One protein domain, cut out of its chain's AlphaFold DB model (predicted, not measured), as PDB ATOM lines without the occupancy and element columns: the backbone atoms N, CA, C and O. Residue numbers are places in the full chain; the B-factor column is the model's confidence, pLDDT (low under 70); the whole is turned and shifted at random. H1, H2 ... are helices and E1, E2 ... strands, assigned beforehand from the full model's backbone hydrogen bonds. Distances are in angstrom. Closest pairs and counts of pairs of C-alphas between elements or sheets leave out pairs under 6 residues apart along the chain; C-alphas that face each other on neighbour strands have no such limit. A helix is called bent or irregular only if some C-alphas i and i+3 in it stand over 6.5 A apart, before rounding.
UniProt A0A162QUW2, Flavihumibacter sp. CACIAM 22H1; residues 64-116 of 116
ATOM      1  N   CYS A  64     -12.497  10.865 -49.943       88.81
ATOM      2  CA  CYS A  64     -11.735   9.638 -49.675       88.81
ATOM      3  C   CYS A  64     -12.526   8.335 -49.854       88.81
ATOM      4  O   CYS A  64     -11.957   7.259 -49.709       88.81
ATOM      5  N   GLY A  65     -13.831   8.404 -50.125       84.38
ATOM      6  CA  GLY A  65     -14.705   7.242 -50.311       84.38
ATOM      7  C   GLY A  65     -15.117   6.509 -49.028       84.38
ATOM      8  O   GLY A  65     -15.965   5.623 -49.087       84.38
ATOM      9  N   ALA A  66     -14.572   6.865 -47.861       87.81
ATOM     10  CA  ALA A  66     -14.905   6.199 -46.602       87.81
ATOM     11  C   ALA A  66     -16.331   6.530 -46.126       87.81
ATOM     12  O   ALA A  66     -16.738   7.693 -46.123       87.81
ATOM     13  N   LYS A  67     -17.062   5.520 -45.641       86.69
ATOM     14  CA  LYS A  67     -18.402   5.651 -45.031       86.69
ATOM     15  C   LYS A  67     -18.318   5.970 -43.538       86.69
ATOM     16  O   LYS A  67     -18.800   5.235 -42.685       86.69
ATOM     17  N   THR A  68     -17.579   7.022 -43.213       87.25
ATOM     18  CA  THR A  68     -17.288   7.412 -41.825       87.25
ATOM     19  C   THR A  68     -17.597   8.891 -41.616       87.25
ATOM     20  O   THR A  68     -16.749   9.638 -41.121       87.25
ATOM     21  N   LEU A  69     -18.753   9.342 -42.096       88.50
ATOM     22  CA  LEU A  69     -19.224  10.709 -41.888       88.50
ATOM     23  C   LEU A  69     -19.886  10.828 -40.508       88.50
ATOM     24  O   LEU A  69     -20.574   9.914 -40.060       88.50
ATOM     25  N   GLU A  70     -19.662  11.951 -39.831       87.88
ATOM     26  CA  GLU A  70     -20.295  12.292 -38.555       87.88
ATOM     27  C   GLU A  70     -20.763  13.749 -38.546       87.88
ATOM     28  O   GLU A  70     -20.121  14.620 -39.135       87.88
ATOM     29  N   LYS A  71     -21.860  14.030 -37.838       85.62
ATOM     30  CA  LYS A  71     -22.279  15.396 -37.520       85.62
ATOM     31  C   LYS A  71     -21.491  15.899 -36.314       85.62
ATOM     32  O   LYS A  71     -21.457  15.253 -35.271       85.62
ATOM     33  N   ARG A  72     -20.899  17.084 -36.430       84.81
ATOM     34  CA  ARG A  72     -20.229  17.778 -35.332       84.81
ATOM     35  C   ARG A  72     -20.906  19.118 -35.086       84.81
ATOM     36  O   ARG A  72     -20.772  20.047 -35.882       84.81
ATOM     37  N   ALA A  73     -21.607  19.221 -33.963       83.94
ATOM     38  CA  ALA A  73     -22.085  20.498 -33.459       83.94
ATOM     39  C   ALA A  73     -20.931  21.249 -32.786       83.94
ATOM     40  O   ALA A  73     -20.175  20.682 -31.998       83.94
ATOM     41  N   HIS A  74     -20.792  22.533 -33.091       79.38
ATOM     42  CA  HIS A  74     -19.865  23.416 -32.405       79.38
ATOM     43  C   HIS A  74     -20.535  24.755 -32.098       79.38
ATOM     44  O   HIS A  74     -21.389  25.243 -32.840       79.38
ATOM     45  N   VAL A  75     -20.138  25.357 -30.979       77.88
ATOM     46  CA  VAL A  75     -20.571  26.708 -30.628       77.88
ATOM     47  C   VAL A  75     -19.738  27.679 -31.449       77.88
ATOM     48  O   VAL A  75     -18.510  27.699 -31.338       77.88
ATOM     49  N   LYS A  76     -20.389  28.493 -32.282       75.56
ATOM     50  CA  LYS A  76     -19.685  29.532 -33.029       75.56
ATOM     51  C   LYS A  76     -19.258  30.623 -32.045       75.56
ATOM     52  O   LYS A  76     -20.125  31.228 -31.409       75.56
ATOM     53  N   PRO A  77     -17.953  30.918 -31.902       58.19
ATOM     54  CA  PRO A  77     -17.519  31.972 -30.999       58.19
ATOM     55  C   PRO A  77     -18.096  33.313 -31.471       58.19
ATOM     56  O   PRO A  77     -17.861  33.746 -32.601       58.19
ATOM     57  N   SER A  78     -18.892  33.966 -30.618       66.44
ATOM     58  CA  SER A  78     -19.441  35.289 -30.906       66.44
ATOM     59  C   SER A  78     -18.484  36.376 -30.413       66.44
ATOM     60  O   SER A  78     -17.960  36.325 -29.298       66.44
ATOM     61  N   GLY A  79     -18.222  37.368 -31.268       75.25
ATOM     62  CA  GLY A  79     -17.402  38.524 -30.905       75.25
ATOM     63  C   GLY A  79     -18.044  39.341 -29.779       75.25
ATOM     64  O   GLY A  79     -19.270  39.399 -29.659       75.25
ATOM     65  N   TRP A  80     -17.216  40.011 -28.973       71.75
ATOM     66  CA  TRP A  80     -17.631  40.735 -27.762       71.75
ATOM     67  C   TRP A  80     -18.815  41.704 -27.975       71.75
ATOM     68  O   TRP A  80     -19.713  41.759 -27.136       71.75
ATOM     69  N   GLY A  81     -18.888  42.393 -29.122       79.00
ATOM     70  CA  GLY A  81     -19.987  43.312 -29.448       79.00
ATOM     71  C   GLY A  81     -21.357  42.633 -29.589       79.00
ATOM     72  O   GLY A  81     -22.366  43.193 -29.167       79.00
ATOM     73  N   LYS A  82     -21.407  41.393 -30.099       72.75
ATOM     74  CA  LYS A  82     -22.661  40.622 -30.186       72.75
ATOM     75  C   LYS A  82     -23.151  40.190 -28.802       72.75
ATOM     76  O   LYS A  82     -24.348  40.240 -28.543       72.75
ATOM     77  N   ARG A  83     -22.227  39.852 -27.894       73.94
ATOM     78  CA  ARG A  83     -22.547  39.455 -26.510       73.94
ATOM     79  C   ARG A  83     -23.211  40.586 -25.725       73.94
ATOM     80  O   ARG A  83     -24.156  40.335 -24.985       73.94
ATOM     81  N   ILE A  84     -22.744  41.825 -25.898       79.06
ATOM     82  CA  ILE A  84     -23.315  42.999 -25.215       79.06
ATOM     83  C   ILE A  84     -24.746  43.261 -25.691       79.06
ATOM     84  O   ILE A  84     -25.645  43.448 -24.875       79.06
ATOM     85  N   ILE A  85     -24.971  43.229 -27.005       77.88
ATOM     86  CA  ILE A  85     -26.298  43.450 -27.588       77.88
ATOM     87  C   ILE A  85     -27.283  42.353 -27.155       77.88
ATOM     88  O   ILE A  85     -28.416  42.663 -26.790       77.88
ATOM     89  N   ALA A  86     -26.852  41.088 -27.152       74.25
ATOM     90  CA  ALA A  86     -27.670  39.960 -26.709       74.25
ATOM     91  C   ALA A  86     -28.052  40.095 -25.219       74.25
ATOM     92  O   ALA A  86     -29.233  40.032 -24.868       74.25
ATOM     93  N   ARG A  87     -27.083  40.450 -24.357       75.25
ATOM     94  CA  ARG A  87     -27.298  40.731 -22.924       75.25
ATOM     95  C   ARG A  87     -28.311  41.857 -22.691       75.25
ATOM     96  O   ARG A  87     -29.153  41.723 -21.809       75.25
ATOM     97  N   LEU A  88     -28.253  42.939 -23.474       82.50
ATOM     98  CA  LEU A  88     -29.202  44.060 -23.384       82.50
ATOM     99  C   LEU A  88     -30.629  43.667 -23.794       82.50
ATOM    100  O   LEU A  88     -31.583  44.239 -23.278       82.50
ATOM    101  N   ARG A  89     -30.780  42.692 -24.696       79.94
ATOM    102  CA  ARG A  89     -32.084  42.155 -25.118       79.94
ATOM    103  C   ARG A  89     -32.579  40.990 -24.253       79.94
ATOM    104  O   ARG A  89     -33.648  40.463 -24.526       79.94
ATOM    105  N   GLY A  90     -31.821  40.592 -23.228       73.25
ATOM    106  CA  GLY A  90     -32.158  39.454 -22.370       73.25
ATOM    107  C   GLY A  90     -32.044  38.091 -23.061       73.25
ATOM    108  O   GLY A  90     -32.624  37.126 -22.576       73.25
ATOM    109  N   ILE A  91     -31.314  38.003 -24.178       67.56
ATOM    110  CA  ILE A  91     -31.159  36.778 -24.973       67.56
ATOM    111  C   ILE A  91     -29.726  36.263 -24.799       67.56
ATOM    112  O   ILE A  91     -28.771  37.023 -24.961       67.56
ATOM    113  N   ASP A  92     -29.556  34.982 -24.472       60.84
ATOM    114  CA  ASP A  92     -28.254  34.305 -24.494       60.84
ATOM    115  C   ASP A  92     -28.126  33.521 -25.807       60.84
ATOM    116  O   ASP A  92     -28.531  32.364 -25.915       60.84
ATOM    117  N   GLU A  93     -27.644  34.188 -26.858       60.16
ATOM    118  CA  GLU A  93     -27.494  33.568 -28.177       60.16
ATOM    119  C   GLU A  93     -26.181  32.777 -28.258       60.16
ATOM    120  O   GLU A  93     -25.157  33.246 -28.769       60.16
ATOM    121  N   SER A  94     -26.220  31.533 -27.777       61.59
ATOM    122  CA  SER A  94     -25.276  30.507 -28.217       61.59
ATOM    123  C   SER A  94     -25.701  30.025 -29.606       61.59
ATOM    124  O   SER A  94     -26.674  29.298 -29.780       61.59
ATOM    125  N   ILE A  95     -24.990  30.488 -30.637       63.97
ATOM    126  CA  ILE A  95     -25.237  30.048 -32.014       63.97
ATOM    127  C   ILE A  95     -24.560  28.688 -32.190       63.97
ATOM    128  O   ILE A  95     -23.333  28.607 -32.321       63.97
ATOM    129  N   PHE A  96     -25.363  27.630 -32.184       70.69
ATOM    130  CA  PHE A  96     -24.923  26.280 -32.515       70.69
ATOM    131  C   PHE A  96     -24.883  26.113 -34.033       70.69
ATOM    132  O   PHE A  96     -25.825  26.468 -34.738       70.69
ATOM    133  N   SER A  97     -23.774  25.589 -34.546       73.50
ATOM    134  CA  SER A  97     -23.624  25.229 -35.952       73.50
ATOM    135  C   SER A  97     -23.234  23.761 -36.036       73.50
ATOM    136  O   SER A  97     -22.284  23.331 -35.383       73.50
ATOM    137  N   ALA A  98     -23.988  22.989 -36.814       78.69
ATOM    138  CA  ALA A  98     -23.673  21.603 -37.120       78.69
ATOM    139  C   ALA A  98     -22.978  21.528 -38.484       78.69
ATOM    140  O   ALA A  98     -23.463  22.091 -39.462       78.69
ATOM    141  N   GLU A  99     -21.838  20.846 -38.539       85.94
ATOM    142  CA  GLU A  99     -21.103  20.556 -39.773       85.94
ATOM    143  C   GLU A  99     -20.918  19.039 -39.898       85.94
ATOM    144  O   GLU A  99     -20.673  18.368 -38.894       85.94
ATOM    145  N   VAL A 100     -21.000  18.486 -41.110       87.88
ATOM    146  CA  VAL A 100     -20.694  17.066 -41.348       87.88
ATOM    147  C   VAL A 100     -19.224  16.911 -41.711       87.88
ATOM    148  O   VAL A 100     -18.718  17.571 -42.618       87.88
ATOM    149  N   VAL A 101     -18.522  16.038 -40.995       90.31
ATOM    150  CA  VAL A 101     -17.078  15.829 -41.128       90.31
ATOM    151  C   VAL A 101     -16.793  14.349 -41.343       90.31
ATOM    152  O   VAL A 101     -17.395  13.484 -40.712       90.31
ATOM    153  N   CYS A 102     -15.851  14.034 -42.229       90.94
ATOM    154  CA  CYS A 102     -15.367  12.667 -42.382       90.94
ATOM    155  C   CYS A 102     -14.305  12.328 -41.327       90.94
ATOM    156  O   CYS A 102     -13.275  12.993 -41.267       90.94
ATOM    157  N   LYS A 103     -14.480  11.239 -40.568       91.12
ATOM    158  CA  LYS A 103     -13.469  10.740 -39.612       91.12
ATOM    159  C   LYS A 103     -12.165  10.285 -40.271       91.12
ATOM    160  O   LYS A 103     -11.112  10.368 -39.655       91.12
ATOM    161  N   SER A 104     -12.231   9.798 -41.510       88.88
ATOM    162  CA  SER A 104     -11.066   9.233 -42.197       88.88
ATOM    163  C   SER A 104     -10.150  10.320 -42.767       88.88
ATOM    164  O   SER A 104      -8.940  10.274 -42.567       88.88
ATOM    165  N   CYS A 105     -10.709  11.326 -43.448       90.19
ATOM    166  CA  CYS A 105      -9.920  12.368 -44.119       90.19
ATOM    167  C   CYS A 105     -10.065  13.772 -43.512       90.19
ATOM    168  O   CYS A 105      -9.452  14.704 -44.018       90.19
ATOM    169  N   HIS A 106     -10.878  13.941 -42.464       89.19
ATOM    170  CA  HIS A 106     -11.111  15.203 -41.740       89.19
ATOM    171  C   HIS A 106     -11.684  16.359 -42.578       89.19
ATOM    172  O   HIS A 106     -11.802  17.483 -42.088       89.19
ATOM    173  N   ASN A 107     -12.096  16.094 -43.819       88.00
ATOM    174  CA  ASN A 107     -12.719  17.098 -44.670       88.00
ATOM    175  C   ASN A 107     -14.169  17.347 -44.249       88.00
ATOM    176  O   ASN A 107     -14.904  16.417 -43.895       88.00
ATOM    177  N   LYS A 108     -14.566  18.617 -44.331       88.12
ATOM    178  CA  LYS A 108     -15.942  19.070 -44.137       88.12
ATOM    179  C   LYS A 108     -16.748  18.820 -45.409       88.12
ATOM    180  O   LYS A 108     -16.277  19.122 -46.506       88.12
ATOM    181  N   VAL A 109     -17.951  18.283 -45.260       84.44
ATOM    182  CA  VAL A 109     -18.887  18.032 -46.357       84.44
ATOM    183  C   VAL A 109     -19.996  19.077 -46.261       84.44
ATOM    184  O   VAL A 109     -20.815  19.027 -45.349       84.44
ATOM    185  N   ASN A 110     -19.978  20.059 -47.166       71.06
ATOM    186  CA  ASN A 110     -20.900  21.202 -47.129       71.06
ATOM    187  C   ASN A 110     -22.268  20.913 -47.759       71.06
ATOM    188  O   ASN A 110     -23.215  21.645 -47.491       71.06
ATOM    189  N   ASP A 111     -22.367  19.888 -48.606       66.31
ATOM    190  CA  ASP A 111     -23.589  19.567 -49.334       66.31
ATOM    191  C   ASP A 111     -23.736  18.047 -49.454       66.31
ATOM    192  O   ASP A 111     -22.924  17.376 -50.093       66.31
ATOM    193  N   LEU A 112     -24.748  17.501 -48.780       62.34
ATOM    194  CA  LEU A 112     -25.092  16.078 -48.822       62.34
ATOM    195  C   LEU A 112     -26.072  15.752 -49.962       62.34
ATOM    196  O   LEU A 112     -26.358  14.576 -50.186       62.34
ATOM    197  N   HIS A 113     -26.584  16.762 -50.680       53.84
ATOM    198  CA  HIS A 113     -27.549  16.589 -51.770       53.84
ATOM    199  C   HIS A 113     -26.896  16.308 -53.128       53.84
ATOM    200  O   HIS A 113     -27.590  15.942 -54.067       53.84
ATOM    201  N   GLN A 114     -25.569  16.401 -53.249       49.03
ATOM    202  CA  GLN A 114     -24.852  16.112 -54.504       49.03
ATOM    203  C   GLN A 114     -24.697  14.613 -54.815       49.03
ATOM    204  O   GLN A 114     -24.012  14.253 -55.771       49.03
ATOM    205  N   PHE A 115     -25.313  13.733 -54.021       50.72
ATOM    206  CA  PHE A 115     -25.168  12.276 -54.130       50.72
ATOM    207  C   PHE A 115     -26.476  11.551 -54.489       50.72
ATOM    208  O   PHE A 115     -26.524  10.327 -54.356       50.72
ATOM    209  N   SER A 116     -27.521  12.280 -54.912       39.62
ATOM    210  CA  SER A 116     -28.803  11.714 -55.374       39.62
ATOM    211  C   SER A 116     -28.839  11.465 -56.876       39.62
ATOM    212  O   SER A 116     -28.533  12.434 -57.609       39.62
TER     213      SER A 116
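AT A GLANCE: This is residues 64 to 116 of the 116 residues of a protein of Flavihumibacter sp. CACIAM 22H1 (UniProt A0A162QUW2). The model is a long, narrow ribbon of two antiparallel strands, E1 and E2, side by side, with one short helix, H1, in the loop that joins them at one end of the rod. At the other end the chain turns back after E2, and residues 108 to 109 pair briefly with residues 100 to 101 of E2 before the last residues lead away from the ribbon. The printed part has 53 residues with two named strands and one named helix, in the order E1, H1, E2; the sheet has the order E1 - E2, antiparallel. The class is mixed, helices and strands, with 23 residues, under half of the printed part, in named elements. The whole is extended, with a radius of gyration of the C-alphas of 16.1 A, and spans 48 by 22 by 13 A, a rod.

HOW THE PARTS SIT: The sheet is made of E1, residues 69 to 75, and E2, residues 96 to 102. They are antiparallel neighbours, with 152 degrees between their N-to-C directions. C-alphas that face each other include those of Leu 69 and Cys 102, 4.4 A apart, and those of Val 75 and Phe 96, 4.8 A apart. Among the backbone pairs within hydrogen-bond range are N 72 and O 99, at 2.8 A, and N 101 and O 70, also at 2.8 A. H1, residues 80 to 88, lies between the two strands along the chain, and its link from E1 is tight, with 4 residues. The link from H1 to E2 is short, with 7 residues. In H1 every O i to N i+4 pair is within hydrogen-bond range. Outside the named strands, residues 108 to 109 pair antiparallel with residues 100 to 101 of E2.

IN THESE COORDINATES: E1 begins at C-alpha 69, at (-19.224, 10.709, -41.888), and measures 19.6 A from first to last C-alpha. E2 measures 19.3 A and ends at C-alpha 102, at (-15.367, 12.667, -42.382). H1 has 9 residues, from Trp 80 to Leu 88, and measures 12.8 A; its C-alpha 88 is at (-29.202, 44.060, -23.384). It is neither bent nor irregular.

THE WHOLE: The two C-alphas farthest apart are those of Gly 65 and Leu 88, at 47.9 A. The C-alphas of Cys 64 and Ser 116, the first and last printed residues, are 18.1 A apart. The printed part has no cut, and Ser 116 is the chain's last residue. No link between named elements is long, but residues 103 to 116 hold no named element, and their C-alphas lie 10 to 23 A from the mean of all C-alphas. The mean pLDDT of the printed part is 76.3, and confidence is low, under 70, in residues 77 to 78, 91 to 95 and 111 to 116.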